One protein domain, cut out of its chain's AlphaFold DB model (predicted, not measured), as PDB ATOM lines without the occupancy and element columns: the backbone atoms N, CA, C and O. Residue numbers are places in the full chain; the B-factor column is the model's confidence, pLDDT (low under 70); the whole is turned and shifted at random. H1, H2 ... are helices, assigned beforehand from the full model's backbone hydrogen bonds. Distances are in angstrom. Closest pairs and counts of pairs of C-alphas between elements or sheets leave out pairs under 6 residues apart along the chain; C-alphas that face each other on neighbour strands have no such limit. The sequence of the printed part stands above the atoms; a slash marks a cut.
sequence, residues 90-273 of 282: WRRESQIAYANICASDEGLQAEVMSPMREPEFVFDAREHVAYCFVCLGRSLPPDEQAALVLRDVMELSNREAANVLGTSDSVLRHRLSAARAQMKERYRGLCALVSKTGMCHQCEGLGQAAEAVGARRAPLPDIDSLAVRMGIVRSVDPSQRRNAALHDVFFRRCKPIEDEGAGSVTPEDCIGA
ATOM      1  N   TRP A  90      55.494 270.739  34.974       84.69
ATOM      2  CA  TRP A  90      55.536 272.095  35.512       84.69
ATOM      3  C   TRP A  90      55.256 272.104  37.008       84.69
ATOM      4  O   TRP A  90      54.374 271.382  37.499       84.69
ATOM      5  N   ARG A  91      55.979 272.960  37.732       82.19
ATOM      6  CA  ARG A  91      55.588 273.304  39.095       82.19
ATOM      7  C   ARG A  91      54.362 274.201  39.043       82.19
ATOM      8  O   ARG A  91      54.092 274.879  38.054       82.19
ATOM      9  N   ARG A  92      53.578 274.166  40.116       78.94
ATOM     10  CA  ARG A  92      52.311 274.893  40.183       78.94
ATOM     11  C   ARG A  92      52.538 276.409  40.110       78.94
ATOM     12  O   ARG A  92      51.722 277.102  39.511       78.94
ATOM     13  N   GLU A  93      53.627 276.907  40.685       82.50
ATOM     14  CA  GLU A  93      53.919 278.332  40.838       82.50
ATOM     15  C   GLU A  93      54.968 278.852  39.834       82.50
ATOM     16  O   GLU A  93      55.430 279.984  39.967       82.50
ATOM     17  N   SER A  94      55.331 278.079  38.799       82.00
ATOM     18  CA  SER A  94      56.356 278.465  37.806       82.00
ATOM     19  C   SER A  94      56.097 279.838  37.167       82.00
ATOM     20  O   SER A  94      57.018 280.641  37.037       82.00
ATOM     21  N   GLN A  95      54.839 280.167  36.851       80.31
ATOM     22  CA  GLN A  95      54.484 281.481  36.294       80.31
ATOM     23  C   GLN A  95      54.691 282.641  37.272       80.31
ATOM     24  O   GLN A  95      54.970 283.763  36.853       80.31
ATOM     25  N   ILE A  96      54.525 282.382  38.569       80.88
ATOM     26  CA  ILE A  96      54.724 283.387  39.613       80.88
ATOM     27  C   ILE A  96      56.222 283.624  39.800       80.88
ATOM     28  O   ILE A  96      56.650 284.770  39.871       80.88
ATOM     29  N   ALA A  97      57.029 282.560  39.780       82.38
ATOM     30  CA  ALA A  97      58.484 282.687  39.800       82.38
ATOM     31  C   ALA A  97      58.996 283.559  38.644       82.38
ATOM     32  O   ALA A  97      59.785 284.471  38.878       82.38
ATOM     33  N   TYR A  98      58.484 283.348  37.425       84.50
ATOM     34  CA  TYR A  98      58.798 284.225  36.295       84.50
ATOM     35  C   TYR A  98      58.376 285.677  36.542       84.50
ATOM     36  O   TYR A  98      59.159 286.592  36.293       84.50
ATOM     37  N   ALA A  99      57.155 285.893  37.044       82.19
ATOM     38  CA  ALA A  99      56.664 287.233  37.344       82.19
ATOM     39  C   ALA A  99      57.624 287.970  38.285       82.19
ATOM     40  O   ALA A  99      58.043 289.078  37.966       82.19
ATOM     41  N   ASN A 100      58.024 287.328  39.383       80.38
ATOM     42  CA  ASN A 100      58.904 287.911  40.394       80.38
ATOM     43  C   ASN A 100      60.283 288.268  39.822       80.38
ATOM     44  O   ASN A 100      60.778 289.360  40.081       80.38
ATOM     45  N   ILE A 101      60.865 287.396  38.990       83.44
ATOM     46  CA  ILE A 101      62.126 287.688  38.290       83.44
ATOM     47  C   ILE A 101      61.960 288.916  37.387       83.44
ATOM     48  O   ILE A 101      62.785 289.828  37.427       83.44
ATOM     49  N   CYS A 102      60.864 288.974  36.626       85.31
ATOM     50  CA  CYS A 102      60.548 290.111  35.769       85.31
ATOM     51  C   CYS A 102      60.405 291.419  36.575       85.31
ATOM     52  O   CYS A 102      60.905 292.446  36.139       85.31
ATOM     53  N   ALA A 103      59.830 291.429  37.786       80.56
ATOM     54  CA  ALA A 103      59.796 292.657  38.607       80.56
ATOM     55  C   ALA A 103      61.178 293.222  38.950       80.56
ATOM     56  O   ALA A 103      61.308 294.432  39.122       80.56
ATOM     57  N   SER A 104      62.187 292.366  39.073       82.25
ATOM     58  CA  SER A 104      63.543 292.774  39.447       82.25
ATOM     59  C   SER A 104      64.476 293.032  38.260       82.25
ATOM     60  O   SER A 104      65.609 293.452  38.476       82.25
ATOM     61  N   ASP A 105      64.029 292.781  37.027       88.44
ATOM     62  CA  ASP A 105      64.855 292.863  35.819       88.44
ATOM     63  C   ASP A 105      64.226 293.813  34.788       88.44
ATOM     64  O   ASP A 105      63.234 293.489  34.130       88.44
ATOM     65  N   GLU A 106      64.822 294.996  34.626       89.62
ATOM     66  CA  GLU A 106      64.344 296.029  33.696       89.62
ATOM     67  C   GLU A 106      64.308 295.553  32.233       89.62
ATOM     68  O   GLU A 106      63.435 295.963  31.464       89.62
ATOM     69  N   GLY A 107      65.229 294.670  31.833       91.88
ATOM     70  CA  GLY A 107      65.287 294.128  30.478       91.88
ATOM     71  C   GLY A 107      64.115 293.192  30.190       91.88
ATOM     72  O   GLY A 107      63.472 293.302  29.143       91.88
ATOM     73  N   LEU A 108      63.788 292.312  31.139       88.94
ATOM     74  CA  LEU A 108      62.616 291.439  31.048       88.94
ATOM     75  C   LEU A 108      61.310 292.236  31.098       88.94
ATOM     76  O   LEU A 108      60.387 291.927  30.341       88.94
ATOM     77  N   GLN A 109      61.235 293.293  31.916       89.50
ATOM     78  CA  GLN A 109      60.086 294.205  31.890       89.50
ATOM     79  C   GLN A 109      59.924 294.835  30.515       89.50
ATOM     80  O   GLN A 109      58.833 294.791  29.952       89.50
ATOM     81  N   ALA A 110      60.997 295.380  29.940       91.75
ATOM     82  CA  ALA A 110      60.948 295.995  28.621       91.75
ATOM     83  C   ALA A 110      60.465 295.008  27.542       91.75
ATOM     84  O   ALA A 110      59.634 295.377  26.712       91.75
ATOM     85  N   GLU A 111      60.912 293.748  27.586       92.75
ATOM     86  CA  GLU A 111      60.459 292.702  26.662       92.75
ATOM     87  C   GLU A 111      58.964 292.383  26.825       92.75
ATOM     88  O   GLU A 111      58.243 292.315  25.831       92.75
ATOM     89  N   VAL A 112      58.471 292.244  28.061       91.00
ATOM     90  CA  VAL A 112      57.042 292.014  28.350       91.00
ATOM     91  C   VAL A 112      56.176 293.203  27.929       91.00
ATOM     92  O   VAL A 112      55.064 293.017  27.436       91.00
ATOM     93  N   MET A 113      56.680 294.423  28.103       91.94
ATOM     94  CA  MET A 113      55.975 295.652  27.745       91.94
ATOM     95  C   MET A 113      55.991 295.931  26.242       91.94
ATOM     96  O   MET A 113      55.125 296.656  25.759       91.94
ATOM     97  N   SER A 114      56.948 295.377  25.491       94.25
ATOM     98  CA  SER A 114      57.095 295.649  24.057       94.25
ATOM     99  C   SER A 114      55.828 295.302  23.258       94.25
ATOM    100  O   SER A 114      55.338 296.196  22.569       94.25
ATOM    101  N   PRO A 115      55.219 294.101  23.383       93.19
ATOM    102  CA  PRO A 115      53.955 293.791  22.710       93.19
ATOM    103  C   PRO A 115      52.809 294.748  23.051       93.19
ATOM    104  O   PRO A 115      51.934 294.972  22.222       93.19
ATOM    105  N   MET A 116      52.800 295.320  24.260       94.19
ATOM    106  CA  MET A 116      51.718 296.202  24.711       94.19
ATOM    107  C   MET A 116      51.746 297.581  24.049       94.19
ATOM    108  O   MET A 116      50.759 298.305  24.110       94.19
ATOM    109  N   ARG A 117      52.878 297.959  23.442       93.62
ATOM    110  CA  ARG A 117      53.051 299.242  22.745       93.62
ATOM    111  C   ARG A 117      52.568 299.197  21.296       93.62
ATOM    112  O   ARG A 117      52.525 300.241  20.649       93.62
ATOM    113  N   GLU A 118      52.224 298.015  20.786       92.38
ATOM    114  CA  GLU A 118      51.689 297.868  19.436       92.38
ATOM    115  C   GLU A 118      50.323 298.574  19.322       92.38
ATOM    116  O   GLU A 118      49.472 298.388  20.196       92.38
ATOM    117  N   PRO A 119      50.057 299.355  18.255       89.44
ATOM    118  CA  PRO A 119      48.835 300.163  18.151       89.44
ATOM    119  C   PRO A 119      47.524 299.371  18.251       89.44
ATOM    120  O   PRO A 119      46.507 299.887  18.715       89.44
ATOM    121  N   GLU A 120      47.535 298.118  17.798       89.19
ATOM    122  CA  GLU A 120      46.365 297.237  17.804       89.19
ATOM    123  C   GLU A 120      46.223 296.435  19.106       89.19
ATOM    124  O   GLU A 120      45.231 295.719  19.284       89.19
ATOM    125  N   PHE A 121      47.180 296.558  20.032       92.50
ATOM    126  CA  PHE A 121      47.169 295.805  21.276       92.50
ATOM    127  C   PHE A 121      46.002 296.229  22.173       92.50
ATOM    128  O   PHE A 121      45.765 297.408  22.459       92.50
ATOM    129  N   VAL A 122      45.272 295.229  22.658       92.38
ATOM    130  CA  VAL A 122      44.232 295.395  23.669       92.38
ATOM    131  C   VAL A 122      44.430 294.310  24.705       92.38
ATOM    132  O   VAL A 122      44.287 293.121  24.408       92.38
ATOM    133  N   PHE A 123      44.693 294.713  25.945       94.12
ATOM    134  CA  PHE A 123      44.764 293.747  27.023       94.12
ATOM    135  C   PHE A 123      43.366 293.181  27.293       94.12
ATOM    136  O   PHE A 123      42.492 293.858  27.834       94.12
ATOM    137  N   ASP A 124      43.163 291.920  26.912       93.00
ATOM    138  CA  ASP A 124      41.947 291.160  27.178       93.00
ATOM    139  C   ASP A 124      42.280 290.040  28.159       93.00
ATOM    140  O   ASP A 124      42.924 289.039  27.819       93.00
ATOM    141  N   ALA A 125      41.818 290.205  29.398       92.75
ATOM    142  CA  ALA A 125      42.034 289.231  30.455       92.75
ATOM    143  C   ALA A 125      41.445 287.852  30.111       92.75
ATOM    144  O   ALA A 125      41.925 286.855  30.640       92.75
ATOM    145  N   ARG A 126      40.469 287.741  29.198       93.44
ATOM    146  CA  ARG A 126      39.968 286.437  28.730       93.44
ATOM    147  C   ARG A 126      41.039 285.647  27.982       93.44
ATOM    148  O   ARG A 126      41.183 284.447  28.211       93.44
ATOM    149  N   GLU A 127      41.833 286.311  27.144       92.56
ATOM    150  CA  GLU A 127      42.955 285.668  26.450       92.56
ATOM    151  C   GLU A 127      44.041 285.254  27.441       92.56
ATOM    152  O   GLU A 127      44.576 284.149  27.352       92.56
ATOM    153  N   HIS A 128      44.325 286.093  28.442       92.88
ATOM    154  CA  HIS A 128      45.278 285.737  29.490       92.88
ATOM    155  C   HIS A 128      44.768 284.602  30.399       92.88
ATOM    156  O   HIS A 128      45.546 283.743  30.805       92.88
ATOM    157  N   VAL A 129      43.462 284.511  30.661       93.75
ATOM    158  CA  VAL A 129      42.847 283.366  31.360       93.75
ATOM    159  C   VAL A 129      42.999 282.077  30.550       93.75
ATOM    160  O   VAL A 129      43.267 281.025  31.135       93.75
ATOM    161  N   ALA A 130      42.880 282.141  29.219       93.38
ATOM    162  CA  ALA A 130      43.152 280.996  28.353       93.38
ATOM    163  C   ALA A 130      44.630 280.581  28.391       93.38
ATOM    164  O   ALA A 130      44.924 279.392  28.500       93.38
ATOM    165  N   TYR A 131      45.553 281.544  28.406       92.25
ATOM    166  CA  TYR A 131      46.975 281.291  28.657       92.25
ATOM    167  C   TYR A 131      47.217 280.625  30.027       92.25
ATOM    168  O   TYR A 131      47.879 279.586  30.105       92.25
ATOM    169  N   CYS A 132      46.606 281.147  31.098       92.06
ATOM    170  CA  CYS A 132      46.679 280.568  32.444       92.06
ATOM    171  C   CYS A 132      46.167 279.125  32.467       92.06
ATOM    172  O   CYS A 132      46.744 278.281  33.146       92.06
ATOM    173  N   PHE A 133      45.100 278.814  31.723       94.44
ATOM    174  CA  PHE A 133      44.579 277.451  31.634       94.44
ATOM    175  C   PHE A 133      45.626 276.470  31.100       94.44
ATOM    176  O   PHE A 133      45.785 275.399  31.679       94.44
ATOM    177  N   VAL A 134      46.353 276.832  30.037       92.50
ATOM    178  CA  VAL A 134      47.404 275.971  29.470       92.50
ATOM    179  C   VAL A 134      48.511 275.744  30.494       92.50
ATOM    180  O   VAL A 134      48.905 274.609  30.752       92.50
ATOM    181  N   CYS A 135      48.945 276.814  31.151       89.25
ATOM    182  CA  CYS A 135      50.034 276.778  32.118       89.25
ATOM    183  C   CYS A 135      49.692 275.969  33.374       89.25
ATOM    184  O   CYS A 135      50.433 275.074  33.785       89.25
ATOM    185  N   LEU A 136      48.514 276.209  33.952       91.19
ATOM    186  CA  LEU A 136      47.999 275.399  35.051       91.19
ATOM    187  C   LEU A 136      47.731 273.961  34.605       91.19
ATOM    188  O   LEU A 136      47.906 273.045  35.403       91.19
ATOM    189  N   GLY A 137      47.346 273.745  33.349       92.94
ATOM    190  CA  GLY A 137      47.181 272.424  32.756       92.94
ATOM    191  C   GLY A 137      48.477 271.616  32.756       92.94
ATOM    192  O   GLY A 137      48.450 270.454  33.143       92.94
ATOM    193  N   ARG A 138      49.619 272.232  32.432       90.06
ATOM    194  CA  ARG A 138      50.924 271.545  32.350       90.06
ATOM    195  C   ARG A 138      51.488 271.056  33.677       90.06
ATOM    196  O   ARG A 138      52.382 270.213  33.697       90.06
ATOM    197  N   SER A 139      50.959 271.537  34.800       87.75
ATOM    198  CA  SER A 139      51.281 270.961  36.109       87.75
ATOM    199  C   SER A 139      50.422 269.727  36.438       87.75
ATOM    200  O   SER A 139      50.617 269.096  37.477       87.75
ATOM    201  N   LEU A 140      49.427 269.363  35.611       93.38
ATOM    202  CA  LEU A 140      48.665 268.110  35.742       93.38
ATOM    203  C   LEU A 140      49.467 266.932  35.160       93.38
ATOM    204  O   LEU A 140      50.372 267.130  34.350       93.38
ATOM    205  N   PRO A 141      49.127 265.682  35.514       95.38
ATOM    206  CA  PRO A 141      49.481 264.530  34.692       95.38
ATOM    207  C   PRO A 141      49.024 264.731  33.228       95.38
ATOM    208  O   PRO A 141      47.867 265.108  33.012       95.38
ATOM    209  N   PRO A 142      49.865 264.442  32.215       96.75
ATOM    210  CA  PRO A 142      49.541 264.716  30.807       96.75
ATOM    211  C   PRO A 142      48.227 264.088  30.325       96.75
ATOM    212  O   PRO A 142      47.453 264.711  29.605       96.75
ATOM    213  N   ASP A 143      47.927 262.867  30.776       97.56
ATOM    214  CA  ASP A 143      46.677 262.168  30.471       97.56
ATOM    215  C   ASP A 143      45.424 262.856  31.041       97.56
ATOM    216  O   ASP A 143      44.346 262.788  30.449       97.56
ATOM    217  N   GLU A 144      45.550 263.486  32.209       97.94
ATOM    218  CA  GLU A 144      44.466 264.221  32.861       97.94
ATOM    219  C   GLU A 144      44.227 265.559  32.164       97.94
ATOM    220  O   GLU A 144      43.078 265.910  31.887       97.94
ATOM    221  N   GLN A 145      45.306 266.261  31.804       97.56
ATOM    222  CA  GLN A 145      45.233 267.472  30.988       97.56
ATOM    223  C   GLN A 145      44.590 267.179  29.628       97.56
ATOM    224  O   GLN A 145      43.674 267.889  29.217       97.56
ATOM    225  N   ALA A 146      45.013 266.107  28.952       98.00
ATOM    226  CA  ALA A 146      44.454 265.713  27.666       98.00
ATOM    227  C   ALA A 146      42.957 265.389  27.775       98.00
ATOM    228  O   ALA A 146      42.161 265.868  26.969       98.00
ATOM    229  N   ALA A 147      42.548 264.636  28.804       98.12
ATOM    230  CA  ALA A 147      41.136 264.364  29.059       98.12
ATOM    231  C   ALA A 147      40.339 265.666  29.227       98.12
ATOM    232  O   ALA A 147      39.294 265.828  28.593       98.12
ATOM    233  N   LEU A 148      40.853 266.604  30.030       97.56
ATOM    234  CA  LEU A 148      40.227 267.901  30.272       97.56
ATOM    235  C   LEU A 148      40.081 268.718  28.980       97.56
ATOM    236  O   LEU A 148      38.985 269.191  28.690       97.56
ATOM    237  N   VAL A 149      41.144 268.842  28.178       97.00
ATOM    238  CA  VAL A 149      41.118 269.584  26.905       97.00
ATOM    239  C   VAL A 149      40.097 268.980  25.945       97.00
ATOM    240  O   VAL A 149      39.246 269.695  25.422       97.00
ATOM    241  N   LEU A 150      40.112 267.661  25.747       96.94
ATOM    242  CA  LEU A 150      39.197 266.999  24.815       96.94
ATOM    243  C   LEU A 150      37.725 267.150  25.211       96.94
ATOM    244  O   LEU A 150      36.860 267.280  24.348       96.94
ATOM    245  N   ARG A 151      37.425 267.103  26.511       96.75
ATOM    246  CA  ARG A 151      36.046 267.101  27.009       96.75
ATOM    247  C   ARG A 151      35.488 268.481  27.269       96.75
ATOM    248  O   ARG A 151      34.363 268.750  26.866       96.75
ATOM    249  N   ASP A 152      36.248 269.310  27.970       95.12
ATOM    250  CA  ASP A 152      35.756 270.580  28.495       95.12
ATOM    251  C   ASP A 152      36.073 271.738  27.545       95.12
ATOM    252  O   ASP A 152      35.444 272.793  27.642       95.12
ATOM    253  N   VAL A 153      37.000 271.537  26.602       93.69
ATOM    254  CA  VAL A 153      37.373 272.557  25.620       93.69
ATOM    255  C   VAL A 153      36.997 272.169  24.193       93.69
ATOM    256  O   VAL A 153      36.366 272.956  23.502       93.69
ATOM    257  N   MET A 154      37.310 270.951  23.755       92.31
ATOM    258  CA  MET A 154      36.924 270.476  22.418       92.31
ATOM    259  C   MET A 154      35.505 269.899  22.362       92.31
ATOM    260  O   MET A 154      35.070 269.465  21.299       92.31
ATOM    261  N   GLU A 155      34.810 269.857  23.502       94.00
ATOM    262  CA  GLU A 155      33.407 269.440  23.634       94.00
ATOM    263  C   GLU A 155      33.099 268.029  23.099       94.00
ATOM    264  O   GLU A 155      31.950 267.702  22.802       94.00
ATOM    265  N   LEU A 156      34.103 267.149  23.035       94.56
ATOM    266  CA  LEU A 156      33.883 265.745  22.690       94.56
ATOM    267  C   LEU A 156      33.024 265.063  23.758       94.56
ATOM    268  O   LEU A 156      33.045 265.445  24.928       94.56
ATOM    269  N   SER A 157      32.306 264.001  23.399       95.56
ATOM    270  CA  SER A 157      31.683 263.108  24.383       95.56
ATOM    271  C   SER A 157      32.737 262.288  25.146       95.56
ATOM    272  O   SER A 157      33.889 262.175  24.728       95.56
ATOM    273  N   ASN A 158      32.356 261.661  26.270       96.69
ATOM    274  CA  ASN A 158      33.286 260.804  27.027       96.69
ATOM    275  C   ASN A 158      33.772 259.655  26.149       96.69
ATOM    276  O   ASN A 158      34.960 259.373  26.096       96.69
ATOM    277  N   ARG A 159      32.868 259.041  25.392       94.56
ATOM    278  CA  ARG A 159      33.223 257.953  24.490       94.56
ATOM    279  C   ARG A 159      34.228 258.395  23.422       94.56
ATOM    280  O   ARG A 159      35.197 257.690  23.177       94.56
ATOM    281  N   GLU A 160      34.030 259.562  22.811       94.19
ATOM    282  CA  GLU A 160      34.954 260.089  21.797       94.19
ATOM    283  C   GLU A 160      36.318 260.447  22.388       94.19
ATOM    284  O   GLU A 160      37.338 260.043  21.837       94.19
ATOM    285  N   ALA A 161      36.355 261.141  23.528       96.75
ATOM    286  CA  ALA A 161      37.607 261.479  24.198       96.75
ATOM    287  C   ALA A 161      38.357 260.223  24.684       96.75
ATOM    288  O   ALA A 161      39.576 260.140  24.549       96.75
ATOM    289  N   ALA A 162      37.641 259.215  25.188       96.75
ATOM    290  CA  ALA A 162      38.222 257.933  25.580       96.75
ATOM    291  C   ALA A 162      38.828 257.203  24.370       96.75
ATOM    292  O   ALA A 162      39.966 256.744  24.442       96.75
ATOM    293  N   ASN A 163      38.122 257.188  23.232       93.75
ATOM    294  CA  ASN A 163      38.631 256.633  21.976       93.75
ATOM    295  C   ASN A 163      39.879 257.378  21.478       93.75
ATOM    296  O   ASN A 163      40.848 256.747  21.062       93.75
ATOM    297  N   VAL A 164      39.879 258.713  21.547       95.19
ATOM    298  CA  VAL A 164      41.031 259.558  21.192       95.19
ATOM    299  C   VAL A 164      42.259 259.200  22.037       95.19
ATOM    300  O   VAL A 164      43.351 259.027  21.492       95.19
ATOM    301  N   LEU A 165      42.073 259.019  23.347       96.38
ATOM    302  CA  LEU A 165      43.142 258.664  24.287       96.38
ATOM    303  C   LEU A 165      43.491 257.169  24.309       96.38
ATOM    304  O   LEU A 165      44.439 256.788  24.991       96.38
ATOM    305  N   GLY A 166      42.752 256.314  23.596       94.94
ATOM    306  CA  GLY A 166      42.954 254.863  23.631       94.94
ATOM    307  C   GLY A 166      42.681 254.250  25.010       94.94
ATOM    308  O   GLY A 166      43.394 253.346  25.436       94.94
ATOM    309  N   THR A 167      41.681 254.760  25.732       97.31
ATOM    310  CA  THR A 167      41.323 254.316  27.087       97.31
ATOM    311  C   THR A 167      39.828 253.997  27.212       97.31
ATOM    312  O   THR A 167      39.067 254.171  26.263       97.31
ATOM    313  N   SER A 168      39.386 253.506  28.373       97.81
ATOM    314  CA  SER A 168      37.967 253.227  28.628       97.81
ATOM    315  C   SER A 168      37.207 254.476  29.088       97.81
ATOM    316  O   SER A 168      37.785 255.394  29.672       97.81
ATOM    317  N   ASP A 169      35.883 254.493  28.889       97.44
ATOM    318  CA  ASP A 169      34.998 255.561  29.391       97.44
ATOM    319  C   ASP A 169      35.156 255.766  30.910       97.44
ATOM    320  O   ASP A 169      35.180 256.898  31.391       97.44
ATOM    321  N   SER A 170      35.348 254.674  31.660       97.88
ATOM    322  CA  SER A 170      35.565 254.706  33.112       97.88
ATOM    323  C   SER A 170      36.885 255.391  33.491       97.88
ATOM    324  O   SER A 170      36.890 256.319  34.303       97.88
ATOM    325  N   VAL A 171      37.996 255.015  32.843       98.25
ATOM    326  CA  VAL A 171      39.309 255.641  33.089       98.25
ATOM    327  C   VAL A 171      39.288 257.119  32.705       98.25
ATOM    328  O   VAL A 171      39.820 257.952  33.442       98.25
ATOM    329  N   LEU A 172      38.627 257.476  31.600       98.38
ATOM    330  CA  LEU A 172      38.450 258.876  31.224       98.38
ATOM    331  C   LEU A 172      37.695 259.656  32.310       98.38
ATOM    332  O   LEU A 172      38.153 260.723  32.713       98.38
ATOM    333  N   ARG A 173      36.562 259.147  32.812       98.19
ATOM    334  CA  ARG A 173      35.790 259.828  33.872       98.19
ATOM    335  C   ARG A 173      36.616 260.058  35.130       98.19
ATOM    336  O   ARG A 173      36.524 261.138  35.714       98.19
ATOM    337  N   HIS A 174      37.432 259.080  35.515       98.38
ATOM    338  CA  HIS A 174      38.354 259.226  36.636       98.38
ATOM    339  C   HIS A 174      39.362 260.361  36.387       98.38
ATOM    340  O   HIS A 174      39.459 261.283  37.199       98.38
ATOM    341  N   ARG A 175      40.037 260.355  35.227       98.25
ATOM    342  CA  ARG A 175      40.992 261.405  34.822       98.25
ATOM    343  C   ARG A 175      40.352 262.794  34.800       98.25
ATOM    344  O   ARG A 175      40.934 263.741  35.313       98.25
ATOM    345  N   LEU A 176      39.138 262.919  34.264       97.75
ATOM    346  CA  LEU A 176      38.398 264.185  34.237       97.75
ATOM    347  C   LEU A 176      38.063 264.695  35.634       97.75
ATOM    348  O   LEU A 176      38.187 265.888  35.895       97.75
ATOM    349  N   SER A 177      37.607 263.808  36.519       98.12
ATOM    350  CA  SER A 177      37.292 264.175  37.899       98.12
ATOM    351  C   SER A 177      38.534 264.730  38.602       98.12
ATOM    352  O   SER A 177      38.491 265.839  39.143       98.12
ATOM    353  N   ALA A 178      39.662 264.017  38.494       97.88
ATOM    354  CA  ALA A 178      40.947 264.429  39.051       97.88
ATOM    355  C   ALA A 178      41.449 265.755  38.452       97.88
ATOM    356  O   ALA A 178      41.821 266.664  39.200       97.88
ATOM    357  N   ALA A 179      41.392 265.909  37.125       97.25
ATOM    358  CA  ALA A 179      41.796 267.132  36.434       97.25
ATOM    359  C   ALA A 179      40.967 268.341  36.889       97.25
ATOM    360  O   ALA A 179      41.508 269.383  37.251       97.25
ATOM    361  N   ARG A 180      39.634 268.206  36.930       97.38
ATOM    362  CA  ARG A 180      38.723 269.288  37.339       97.38
ATOM    363  C   ARG A 180      38.924 269.684  38.799       97.38
ATOM    364  O   ARG A 180      38.862 270.874  39.104       97.38
ATOM    365  N   ALA A 181      39.147 268.717  39.689       96.75
ATOM    366  CA  ALA A 181      39.438 268.985  41.095       96.75
ATOM    367  C   ALA A 181      40.743 269.782  41.247       96.75
ATOM    368  O   ALA A 181      40.743 270.839  41.877       96.75
ATOM    369  N   GLN A 182      41.816 269.343  40.584       94.62
ATOM    370  CA  GLN A 182      43.103 270.040  40.606       94.62
ATOM    371  C   GLN A 182      43.021 271.441  39.996       94.62
ATOM    372  O   GLN A 182      43.554 272.379  40.577       94.62
ATOM    373  N   MET A 183      42.324 271.624  38.871       94.81
ATOM    374  CA  MET A 183      42.166 272.955  38.275       94.81
ATOM    375  C   MET A 183      41.393 273.902  39.195       94.81
ATOM    376  O   MET A 183      41.788 275.057  39.341       94.81
ATOM    377  N   LYS A 184      40.317 273.433  39.847       94.25
ATOM    378  CA  LYS A 184      39.586 274.240  40.841       94.25
ATOM    379  C   LYS A 184      40.502 274.679  41.981       94.25
ATOM    380  O   LYS A 184      40.505 275.859  42.315       94.25
ATOM    381  N   GLU A 185      41.279 273.752  42.530       91.88
ATOM    382  CA  GLU A 185      42.194 274.032  43.637       91.88
ATOM    383  C   GLU A 185      43.325 274.985  43.227       91.88
ATOM    384  O   GLU A 185      43.615 275.964  43.915       91.88
ATOM    385  N   ARG A 186      43.916 274.767  42.050       90.62
ATOM    386  CA  ARG A 186      44.977 275.623  41.508       90.62
ATOM    387  C   ARG A 186      44.508 277.052  41.320       90.62
ATOM    388  O   ARG A 186      45.149 277.945  41.862       90.62
ATOM    389  N   TYR A 187      43.385 277.254  40.630       92.00
ATOM    390  CA  TYR A 187      42.811 278.588  40.455       92.00
ATOM    391  C   TYR A 187      42.460 279.233  41.796       92.00
ATOM    392  O   TYR A 187      42.792 280.396  41.985       92.00
ATOM    393  N   ARG A 188      41.856 278.499  42.740       90.56
ATOM    394  CA  ARG A 188      41.513 279.048  44.061       90.56
ATOM    395  C   ARG A 188      42.745 279.503  44.847       90.56
ATOM    396  O   ARG A 188      42.700 280.569  45.447       90.56
ATOM    397  N   GLY A 189      43.817 278.714  44.872       87.56
ATOM    398  CA  GLY A 189      45.012 279.076  45.643       87.56
ATOM    399  C   GLY A 189      45.964 280.037  44.925       87.56
ATOM    400  O   GLY A 189      46.768 280.681  45.585       87.56
ATOM    401  N   LEU A 190      45.892 280.152  43.594       88.12
ATOM    402  CA  LEU A 190      46.792 281.021  42.829       88.12
ATOM    403  C   LEU A 190      46.119 282.296  42.335       88.12
ATOM    404  O   LEU A 190      46.724 283.343  42.423       88.12
ATOM    405  N   CYS A 191      44.913 282.260  41.778       91.56
ATOM    406  CA  CYS A 191      44.379 283.388  41.014       91.56
ATOM    407  C   CYS A 191      43.601 284.367  41.901       91.56
ATOM    408  O   CYS A 191      42.541 284.013  42.422       91.56
ATOM    409  N   ALA A 192      44.075 285.614  42.001       90.50
ATOM    410  CA  ALA A 192      43.411 286.662  42.778       90.50
ATOM    411  C   ALA A 192      42.008 287.027  42.244       90.50
ATOM    412  O   ALA A 192      41.156 287.486  43.002       90.50
ATOM    413  N   LEU A 193      41.736 286.775  40.954       90.62
ATOM    414  CA  LEU A 193      40.403 286.963  40.361       90.62
ATOM    415  C   LEU A 193      39.384 285.899  40.792       90.62
ATOM    416  O   LEU A 193      38.195 286.127  40.644       90.62
ATOM    417  N   VAL A 194      39.839 284.732  41.260       91.88
ATOM    418  CA  VAL A 194      38.969 283.611  41.674       91.88
ATOM    419  C   VAL A 194      38.823 283.554  43.192       91.88
ATOM    420  O   VAL A 194      37.813 283.096  43.723       91.88
ATOM    421  N   SER A 195      39.863 283.959  43.915       88.06
ATOM    422  CA  SER A 195      39.857 284.039  45.368       88.06
ATOM    423  C   SER A 195      40.634 285.265  45.803       88.06
ATOM    424  O   SER A 195      41.756 285.468  45.355       88.06
ATOM    425  N   LYS A 196      40.110 286.002  46.786       81.44
ATOM    426  CA  LYS A 196      40.844 287.100  47.438       81.44
ATOM    427  C   LYS A 196      42.142 286.645  48.121       81.44
ATOM    428  O   LYS A 196      42.956 287.479  48.490       81.44
ATOM    429  N   THR A 197      42.321 285.337  48.318       81.94
ATOM    430  CA  THR A 197      43.540 284.730  48.873       81.94
ATOM    431  C   THR A 197      44.510 284.229  47.800       81.94
ATOM    432  O   THR A 197      45.526 283.633  48.143       81.94
ATOM    433  N   GLY A 198      44.173 284.371  46.514       83.81
ATOM    434  CA  GLY A 198      45.067 284.017  45.418       83.81
ATOM    435  C   GLY A 198      46.246 284.987  45.350       83.81
ATOM    436  O   GLY A 198      46.081 286.178  45.581       83.81
ATOM    437  N   MET A 199      47.429 284.469  45.033       81.56
ATOM    438  CA  MET A 199      48.692 285.221  45.080       81.56
ATOM    439  C   MET A 199      49.100 285.814  43.718       81.56
ATOM    440  O   MET A 199      49.997 286.637  43.631       81.56
ATOM    441  N   CYS A 200      48.484 285.372  42.624       87.31
ATOM    442  CA  CYS A 200      48.738 285.836  41.266       87.31
ATOM    443  C   CYS A 200      47.783 286.979  40.912       87.31
ATOM    444  O   CYS A 200      46.570 286.770  40.785       87.31
ATOM    445  N   HIS A 201      48.362 288.156  40.675       88.75
ATOM    446  CA  HIS A 201      47.669 289.378  40.258       88.75
ATOM    447  C   HIS A 201      47.954 289.758  38.793       88.75
ATOM    448  O   HIS A 201      47.659 290.878  38.384       88.75
ATOM    449  N   GLN A 202      48.500 288.842  37.979       88.88
ATOM    450  CA  GLN A 202      48.949 289.146  36.612       88.88
ATOM    451  C   GLN A 202      47.863 289.785  35.734       88.88
ATOM    452  O   GLN A 202      48.160 290.732  35.019       88.88
ATOM    453  N   CYS A 203      46.598 289.347  35.811       91.94
ATOM    454  CA  CYS A 203      45.518 289.979  35.039       91.94
ATOM    455  C   CYS A 203      45.323 291.467  35.369       91.94
ATOM    456  O   CYS A 203      45.009 292.253  34.481       91.94
ATOM    457  N   GLU A 204      45.462 291.840  36.640       90.94
ATOM    458  CA  GLU A 204      45.337 293.230  37.075       90.94
ATOM    459  C   GLU A 204      46.594 294.011  36.690       90.94
ATOM    460  O   GLU A 204      46.497 295.025  36.003       90.94
ATOM    461  N   GLY A 205      47.773 293.490  37.042       89.75
ATOM    462  CA  GLY A 205      49.052 294.150  36.785       89.75
ATOM    463  C   GLY A 205      49.332 294.368  35.298       89.75
ATOM    464  O   GLY A 205      49.719 295.461  34.904       89.75
ATOM    465  N   LEU A 206      49.073 293.371  34.445       91.25
ATOM    466  CA  LEU A 206      49.227 293.515  32.992       91.25
ATOM    467  C   LEU A 206      48.194 294.480  32.399       91.25
ATOM    468  O   LEU A 206      48.503 295.187  31.445       91.25
ATOM    469  N   GLY A 207      46.989 294.537  32.970       93.25
ATOM    470  CA  GLY A 207      45.980 295.516  32.581       93.25
ATOM    471  C   GLY A 207      46.423 296.948  32.881       93.25
ATOM    472  O   GLY A 207      46.370 297.794  31.995       93.25
ATOM    473  N   GLN A 208      46.918 297.194  34.095       92.50
ATOM    474  CA  GLN A 208      47.463 298.494  34.503       92.50
ATOM    475  C   GLN A 208      48.689 298.881  33.670       92.50
ATOM    476  O   GLN A 208      48.827 300.026  33.245       92.50
ATOM    477  N   ALA A 209      49.566 297.915  33.393       91.38
ATOM    478  CA  ALA A 209      50.741 298.123  32.562       91.38
ATOM    479  C   ALA A 209      50.361 298.513  31.122       91.38
ATOM    480  O   ALA A 209      50.930 299.454  30.569       91.38
ATOM    481  N   ALA A 210      49.357 297.852  30.538       93.31
ATOM    482  CA  ALA A 210      48.831 298.202  29.221       93.31
ATOM    483  C   ALA A 210      48.260 299.633  29.193       93.31
ATOM    484  O   ALA A 210      48.586 300.408  28.295       93.31
ATOM    485  N   GLU A 211      47.473 300.019  30.203       93.69
ATOM    486  CA  GLU A 211      46.934 301.382  30.331       93.69
ATOM    487  C   GLU A 211      48.049 302.431  30.449       93.69
ATOM    488  O   GLU A 211      47.983 303.480  29.807       93.69
ATOM    489  N   ALA A 212      49.112 302.128  31.202       93.31
ATOM    490  CA  ALA A 212      50.254 303.022  31.387       93.31
ATOM    491  C   ALA A 212      51.018 303.322  30.083       93.31
ATOM    492  O   ALA A 212      51.645 304.375  29.970       93.31
ATOM    493  N   VAL A 213      50.954 302.430  29.087       93.62
ATOM    494  CA  VAL A 213      51.540 302.646  27.749       93.62
ATOM    495  C   VAL A 213      50.516 303.095  26.701       93.62
ATOM    496  O   VAL A 213      50.838 303.151  25.517       93.62
ATOM    497  N   GLY A 214      49.300 303.452  27.124       93.25
ATOM    498  CA  GLY A 214      48.243 303.973  26.256       93.25
ATOM    499  C   GLY A 214      47.438 302.908  25.507       93.25
ATOM    500  O   GLY A 214      46.603 303.260  24.672       93.25
ATOM    501  N   ALA A 215      47.645 301.622  25.798       94.06
ATOM    502  CA  ALA A 215      46.834 300.554  25.232       94.06
ATOM    503  C   ALA A 215      45.474 300.449  25.934       94.06
ATOM    504  O   ALA A 215      45.300 300.817  27.097       94.06
ATOM    505  N   ARG A 216      44.481 299.908  25.221       92.81
ATOM    506  CA  ARG A 216      43.153 299.684  25.804       92.81
ATOM    507  C   ARG A 216      43.155 298.442  26.687       92.81
ATOM    508  O   ARG A 216      43.728 297.413  26.330       92.81
ATOM    509  N   ARG A 217      42.408 298.514  27.785       93.12
ATOM    510  CA  ARG A 217      42.136 297.398  28.692       93.12
ATOM    511  C   ARG A 217      40.666 297.000  28.611       93.12
ATOM    512  O   ARG A 217      39.775 297.830  28.784       93.12
ATOM    513  N   ALA A 218      40.400 295.725  28.346       90.69
ATOM    514  CA  ALA A 218      39.056 295.174  28.462       90.69
ATOM    515  C   ALA A 218      38.694 294.944  29.945       90.69
ATOM    516  O   ALA A 218      39.582 294.647  30.752       90.69
ATOM    517  N   PRO A 219      37.403 295.019  30.320       90.75
ATOM    518  CA  PRO A 219      36.969 294.716  31.680       90.75
ATOM    519  C   PRO A 219      37.376 293.308  32.121       90.75
ATOM    520  O   PRO A 219      37.332 292.358  31.332       90.75
ATOM    521  N   LEU A 220      37.722 293.169  33.401       91.06
ATOM    522  CA  LEU A 220      38.017 291.865  33.983       91.06
ATOM    523  C   LEU A 220      36.774 290.960  33.928       91.06
ATOM    524  O   LEU A 220      35.689 291.386  34.329       91.06
ATOM    525  N   PRO A 221      36.904 289.716  33.436       91.06
ATOM    526  CA  PRO A 221      35.807 288.764  33.456       91.06
ATOM    527  C   PRO A 221      35.589 288.216  34.871       91.06
ATOM    528  O   PRO A 221      36.553 287.930  35.580       91.06
ATOM    529  N   ASP A 222      34.330 287.977  35.239       90.88
ATOM    530  CA  ASP A 222      34.003 287.066  36.339       90.88
ATOM    531  C   ASP A 222      34.341 285.638  35.894       90.88
ATOM    532  O   ASP A 222      33.839 285.150  34.878       90.88
ATOM    533  N   ILE A 223      35.247 284.991  36.625       92.12
ATOM    534  CA  ILE A 223      35.771 283.664  36.302       92.12
ATOM    535  C   ILE A 223      35.690 282.701  37.483       92.12
ATOM    536  O   ILE A 223      36.455 281.735  37.535       92.12
ATOM    537  N   ASP A 224      34.770 282.924  38.421       88.44
ATOM    538  CA  ASP A 224      34.707 282.187  39.689       88.44
ATOM    539  C   ASP A 224      34.463 280.684  39.497       88.44
ATOM    540  O   ASP A 224      35.074 279.829  40.158       88.44
ATOM    541  N   SER A 225      33.628 280.322  38.520       92.19
ATOM    542  CA  SER A 225      33.304 278.924  38.235       92.19
ATOM    543  C   SER A 225      34.216 278.300  37.174       92.19
ATOM    544  O   SER A 225      34.623 278.926  36.195       92.19
ATOM    545  N   LEU A 226      34.483 276.995  37.319       90.06
ATOM    546  CA  LEU A 226      35.228 276.243  36.304       90.06
ATOM    547  C   LEU A 226      34.512 276.269  34.945       90.06
ATOM    548  O   LEU A 226      35.177 276.368  33.924       90.06
ATOM    549  N   ALA A 227      33.179 276.219  34.929       91.56
ATOM    550  CA  ALA A 227      32.399 276.226  33.693       91.56
ATOM    551  C   ALA A 227      32.596 277.520  32.888       91.56
ATOM    552  O   ALA A 227      32.821 277.451  31.680       91.56
ATOM    553  N   VAL A 228      32.585 278.678  33.560       93.94
ATOM    554  CA  VAL A 228      32.840 279.982  32.926       93.94
ATOM    555  C   VAL A 228      34.270 280.053  32.393       93.94
ATOM    556  O   VAL A 228      34.471 280.416  31.235       93.94
ATOM    557  N   ARG A 229      35.256 279.600  33.180       94.50
ATOM    558  CA  ARG A 229      36.653 279.505  32.726       94.50
ATOM    559  C   ARG A 229      36.788 278.651  31.468       94.50
ATOM    560  O   ARG A 229      37.422 279.082  30.513       94.50
ATOM    561  N   MET A 230      36.160 277.475  31.427       94.38
ATOM    562  CA  MET A 230      36.184 276.631  30.226       94.38
ATOM    563  C   MET A 230      35.498 277.323  29.040       94.38
ATOM    564  O   MET A 230      36.007 277.243  27.930       94.38
ATOM    565  N   GLY A 231      34.398 278.050  29.265       94.94
ATOM    566  CA  GLY A 231      33.747 278.862  28.231       94.94
ATOM    567  C   GLY A 231      34.680 279.904  27.613       94.94
ATOM    568  O   GLY A 231      34.762 280.005  26.390       94.94
ATOM    569  N   ILE A 232      35.456 280.604  28.442       94.38
ATOM    570  CA  ILE A 232      36.488 281.539  27.978       94.38
ATOM    571  C   ILE A 232      37.552 280.807  27.155       94.38
ATOM    572  O   ILE A 232      37.820 281.197  26.020       94.38
ATOM    573  N   VAL A 233      38.107 279.709  27.676       94.06
ATOM    574  CA  VAL A 233      39.142 278.922  26.981       94.06
ATOM    575  C   VAL A 233      38.646 278.402  25.625       94.06
ATOM    576  O   VAL A 233      39.430 278.326  24.680       94.06
ATOM    577  N   ARG A 234      37.356 278.060  25.506       93.00
ATOM    578  CA  ARG A 234      36.723 277.673  24.235       93.00
ATOM    579  C   ARG A 234      36.626 278.835  23.253       93.00
ATOM    580  O   ARG A 234      36.912 278.644  22.078       93.00
ATOM    581  N   SER A 235      36.259 280.023  23.733       91.12
ATOM    582  CA  SER A 235      36.098 281.213  22.885       91.12
ATOM    583  C   SER A 235      37.407 281.791  22.341       91.12
ATOM    584  O   SER A 235      37.384 282.493  21.336       91.12
ATOM    585  N   VAL A 236      38.543 281.511  22.988       88.56
ATOM    586  CA  VAL A 236      39.854 282.009  22.553       88.56
ATOM    587  C   VAL A 236      40.443 281.047  21.530       88.56
ATOM    588  O   VAL A 236      40.784 279.915  21.869       88.56
ATOM    589  N   ASP A 237      40.594 281.484  20.283       82.00
ATOM    590  CA  ASP A 237      41.299 280.716  19.257       82.00
ATOM    591  C   ASP A 237      42.824 280.832  19.469       82.00
ATOM    592  O   ASP A 237      43.364 281.935  19.363       82.00
ATOM    593  N   PRO A 238      43.553 279.728  19.738       72.81
ATOM    594  CA  PRO A 238      45.005 279.765  19.905       72.81
ATOM    595  C   PRO A 238      45.767 280.279  18.676       72.81
ATOM    596  O   PRO A 238      46.882 280.778  18.822       72.81
ATOM    597  N   SER A 239      45.176 280.172  17.482       68.69
ATOM    598  CA  SER A 239      45.768 280.603  16.214       68.69
ATOM    599  C   SER A 239      45.491 282.067  15.855       68.69
ATOM    600  O   SER A 239      46.144 282.595  14.960       68.69
ATOM    601  N   GLN A 240      44.567 282.734  16.557       71.31
ATOM    602  CA  GLN A 240      44.172 284.132  16.311       71.31
ATOM    603  C   GLN A 240      44.215 284.985  17.592       71.31
ATOM    604  O   GLN A 240      43.441 285.927  17.756       71.31
ATOM    605  N   ARG A 241      45.102 284.642  18.535       71.81
ATOM    606  CA  ARG A 241      45.244 285.364  19.810       71.81
ATOM    607  C   ARG A 241      45.722 286.796  19.544       71.81
ATOM    608  O   ARG A 241      46.824 286.976  19.031       71.81
ATOM    609  N   ARG A 242      44.951 287.812  19.949       78.75
ATOM    610  CA  ARG A 242      45.363 289.227  19.829       78.75
ATOM    611  C   ARG A 242      46.578 289.524  20.701       78.75
ATOM    612  O   ARG A 242      47.449 290.292  20.317       78.75
ATOM    613  N   ASN A 243      46.680 288.830  21.831       85.38
ATOM    614  CA  ASN A 243      47.784 288.935  22.776       85.38
ATOM    615  C   ASN A 243      48.831 287.819  22.596       85.38
ATOM    616  O   ASN A 243      49.565 287.522  23.541       85.38
ATOM    617  N   ALA A 244      48.916 287.199  21.404       85.25
ATOM    618  CA  ALA A 244      49.856 286.109  21.110       85.25
ATOM    619  C   ALA A 244      51.295 286.473  21.491       85.25
ATOM    620  O   ALA A 244      51.911 285.758  22.272       85.25
ATOM    621  N   ALA A 245      51.791 287.621  21.014       89.50
ATOM    622  CA  ALA A 245      53.169 288.049  21.238       89.50
ATOM    623  C   ALA A 245      53.521 288.161  22.732       89.50
ATOM    624  O   ALA A 245      54.583 287.709  23.152       89.50
ATOM    625  N   LEU A 246      52.604 288.689  23.553       91.56
ATOM    626  CA  LEU A 246      52.779 288.762  25.006       91.56
ATOM    627  C   LEU A 246      52.870 287.365  25.640       91.56
ATOM    628  O   LEU A 246      53.761 287.092  26.442       91.56
ATOM    629  N   HIS A 247      51.952 286.464  25.287       90.81
ATOM    630  CA  HIS A 247      51.955 285.101  25.833       90.81
ATOM    631  C   HIS A 247      53.142 284.279  25.342       90.81
ATOM    632  O   HIS A 247      53.635 283.434  26.085       90.81
ATOM    633  N   ASP A 248      53.618 284.533  24.127       90.12
ATOM    634  CA  ASP A 248      54.790 283.876  23.560       90.12
ATOM    635  C   ASP A 248      56.064 284.293  24.310       90.12
ATOM    636  O   ASP A 248      56.890 283.428  24.610       90.12
ATOM    637  N   VAL A 249      56.191 285.572  24.706       90.62
ATOM    638  CA  VAL A 249      57.248 286.024  25.632       90.62
ATOM    639  C   VAL A 249      57.161 285.252  26.949       90.62
ATOM    640  O   VAL A 249      58.156 284.672  27.384       90.62
ATOM    641  N   PHE A 250      55.976 285.166  27.562       90.31
ATOM    642  CA  PHE A 250      55.823 284.446  28.830       90.31
ATOM    643  C   PHE A 250      56.187 282.969  28.719       90.31
ATOM    644  O   PHE A 250      56.934 282.459  29.549       90.31
ATOM    645  N   PHE A 251      55.697 282.276  27.693       88.94
ATOM    646  CA  PHE A 251      56.044 280.881  27.453       88.94
ATOM    647  C   PHE A 251      57.550 280.710  27.254       88.94
ATOM    648  O   PHE A 251      58.156 279.875  27.916       88.94
ATOM    649  N   ARG A 252      58.181 281.509  26.391       88.56
ATOM    650  CA  ARG A 252      59.623 281.404  26.134       88.56
ATOM    651  C   ARG A 252      60.449 281.607  27.402       88.56
ATOM    652  O   ARG A 252      61.430 280.903  27.609       88.56
ATOM    653  N   ARG A 253      60.047 282.549  28.259       86.62
ATOM    654  CA  ARG A 253      60.789 282.897  29.475       86.62
ATOM    655  C   ARG A 253      60.473 282.021  30.689       86.62
ATOM    656  O   ARG A 253      61.310 281.929  31.580       86.62
ATOM    657  N   CYS A 254      59.332 281.331  30.719       84.94
ATOM    658  CA  CYS A 254      59.057 280.324  31.749       84.94
ATOM    659  C   CYS A 254      59.829 279.011  31.507       84.94
ATOM    660  O   CYS A 254      60.203 278.353  32.475       84.94
ATOM    661  N   LYS A 255      60.152 278.663  30.248       84.56
ATOM    662  CA  LYS A 255      60.824 277.394  29.897       84.56
ATOM    663  C   LYS A 255      62.136 277.142  30.674       84.56
ATOM    664  O   LYS A 255      62.247 276.078  31.275       84.56
ATOM    665  N   PRO A 256      63.089 278.093  30.786       83.69
ATOM    666  CA  PRO A 256      64.301 277.873  31.584       83.69
ATOM    667  C   PRO A 256      64.013 277.647  33.077       83.69
ATOM    668  O   PRO A 256      64.592 276.759  33.695       83.69
ATOM    669  N   ILE A 257      63.061 278.399  33.643       80.44
ATOM    670  CA  ILE A 257      62.636 278.275  35.049       80.44
ATOM    671  C   ILE A 257      62.076 276.867  35.303       80.44
ATOM    672  O   ILE A 257      62.353 276.251  36.332       80.44
ATOM    673  N   GLU A 258      61.312 276.331  34.354       78.00
ATOM    674  CA  GLU A 258      60.773 274.970  34.411       78.00
ATOM    675  C   GLU A 258      61.863 273.901  34.287       78.00
ATOM    676  O   GLU A 258      61.865 272.934  35.056       78.00
ATOM    677  N   ASP A 259      62.800 274.082  33.354       81.06
ATOM    678  CA  ASP A 259      63.894 273.144  33.096       81.06
ATOM    679  C   ASP A 259      64.843 273.038  34.299       81.06
ATOM    680  O   ASP A 259      65.276 271.935  34.662       81.06
ATOM    681  N   GLU A 260      65.088 274.150  34.990       79.81
ATOM    682  CA  GLU A 260      65.843 274.213  36.247       79.81
ATOM    683  C   GLU A 260      65.034 273.703  37.451       79.81
ATOM    684  O   GLU A 260      65.581 273.416  38.518       79.81
ATOM    685  N   GLY A 261      63.722 273.517  37.287       68.62
ATOM    686  CA  GLY A 261      62.822 273.118  38.360       68.62
ATOM    687  C   GLY A 261      62.623 274.213  39.409       68.62
ATOM    688  O   GLY A 261      62.278 273.892  40.546       68.62
ATOM    689  N   ALA A 262      62.826 275.478  39.048       63.66
ATOM    690  CA  ALA A 262      62.461 276.628  39.857       63.66
ATOM    691  C   ALA A 262      60.930 276.826  39.838       63.66
ATOM    692  O   ALA A 262      60.228 276.424  38.906       63.66
ATOM    693  N   GLY A 263      60.371 277.374  40.920       58.06
ATOM    694  CA  GLY A 263      58.916 277.517  41.059       58.06
ATOM    695  C   GLY A 263      58.360 277.266  42.453       58.06
ATOM    696  O   GLY A 263      57.175 277.016  42.566       58.06
ATOM    697  N   SER A 264      59.170 277.278  43.511       51.38
ATOM    698  CA  SER A 264      58.667 277.464  44.876       51.38
ATOM    699  C   SER A 264      58.929 278.912  45.265       51.38
ATOM    700  O   SER A 264      59.999 279.225  45.779       51.38
ATOM    701  N   VAL A 265      57.988 279.796  44.950       55.12
ATOM    702  CA  VAL A 265      57.986 281.151  45.507       55.12
ATOM    703  C   VAL A 265      57.048 281.183  46.701       55.12
ATOM    704  O   VAL A 265      55.976 280.572  46.681       55.12
ATOM    705  N   THR A 266      57.482 281.850  47.762       51.34
ATOM    706  CA  THR A 266      56.663 282.134  48.933       51.34
ATOM    707  C   THR A 266      55.569 283.150  48.570       51.34
ATOM    708  O   THR A 266      55.821 284.051  47.772       51.34
ATOM    709  N   PRO A 267      54.345 283.025  49.129       46.00
ATOM    710  CA  PRO A 267      53.212 283.928  48.866       46.00
ATOM    711  C   PRO A 267      53.504 285.426  49.020       46.00
ATOM    712  O   PRO A 267      52.808 286.258  48.446       46.00
ATOM    713  N   GLU A 268      54.492 285.747  49.849       46.06
ATOM    714  CA  GLU A 268      54.834 287.092  50.312       46.06
ATOM    715  C   GLU A 268      55.614 287.905  49.265       46.06
ATOM    716  O   GLU A 268      55.665 289.126  49.370       46.06
ATOM    717  N   ASP A 269      56.121 287.256  48.210       50.91
ATOM    718  CA  ASP A 269      56.967 287.879  47.179       50.91
ATOM    719  C   ASP A 269      56.219 288.191  45.869       50.91
ATOM    720  O   ASP A 269      56.833 288.559  44.867       50.91
ATOM    721  N   CYS A 270      54.896 287.998  45.823       49.19
ATOM    722  CA  CYS A 270      54.118 288.148  44.593       49.19
ATOM    723  C   CYS A 270      53.782 289.610  44.256       49.19
ATOM    724  O   CYS A 270      53.176 290.337  45.044       49.19
ATOM    725  N   ILE A 271      54.067 290.005  43.013       49.72
ATOM    726  CA  ILE A 271      53.724 291.326  42.462       49.72
ATOM    727  C   ILE A 271      52.203 291.518  42.406       49.72
ATOM    728  O   ILE A 271      51.476 290.664  41.894       49.72
ATOM    729  N   GLY A 272      51.738 292.686  42.861       47.06
ATOM    730  CA  GLY A 272      50.340 293.123  42.781       47.06
ATOM    731  C   GLY A 272      49.515 292.876  44.045       47.06
ATOM    732  O   GLY A 272      48.368 293.320  44.107       47.06
ATOM    733  N   ALA A 273      50.098 292.258  45.079       44.34
ATOM    734  CA  ALA A 273      49.628 292.507  46.431       44.34
ATOM    735  C   ALA A 273      49.818 294.009  46.688       44.34
ATOM    736  O   ALA A 273      50.946 294.504  46.661       44.34
TER     737      ALA A 273
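AT A GLANCE: This is residues 90 to 273 of the 282 residues of the protein "RNA polymerase sigma factor" of Defluviimonas aquaemixtae (UniProt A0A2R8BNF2). Helices cross one another around H3, which runs through the middle: toward one end the long H6 crosses the small hairpin of H4 and H5, and toward the other H1, H2 and H9 group together with H7 nearby. H8 crosses H3 on one side. The printed part has 184 residues, with nine named helices, H1 to H9 in chain order, and no named strand: all helix. It is compact, with a radius of gyration of the C-alphas of 16.8 A and spans of 50 by 34 by 29 A.

HOW THE PARTS SIT: Start at H6, residues 169 to 190; it touches H4, residues 142 to 153, about perpendicular at 88 degrees, with H6 residues 172 to 180 alone and H4 residues 143 to 148 alone, closest at the C-alphas of Glu 144 and Arg 175, 4.9 A. H5, residues 158 to 165, forms a helical hairpin with H4, closest at C-alphas 150 and 161, 5.8 A. H3, residues 125 to 138, touches H8, residues 226 to 235, closest at C-alphas 130 and 233, 4.7 A. H7, residues 202 to 212, only just touches H3, with 3 pairs of C-alphas within 8 A, the closest 125 and 203, 5.8 A. H9, residues 244 to 259, touches H1, residues 94 to 104, at C-alphas 98 and 254, 6.0 A, and H2, residues 106 to 113, at C-alphas 112 and 246, 6.3 A. Every O i to N i+4 pair is within hydrogen-bond range in H1 to H8, and 10 of 12 in H9.

IN THESE COORDINATES: Find C-alpha 169 at (34.998, 255.561, 29.391); H6 runs 31.1 A from there. H9 ends at C-alpha 259, (63.894, 273.144, 33.096), after 22.6 A.

THE WHOLE: The printed part has no cut. H2 to H3, H6 to H7 and H7 to H8 are long links. The model's pLDDT is under 70 at residue 239 and residues 261 to 273.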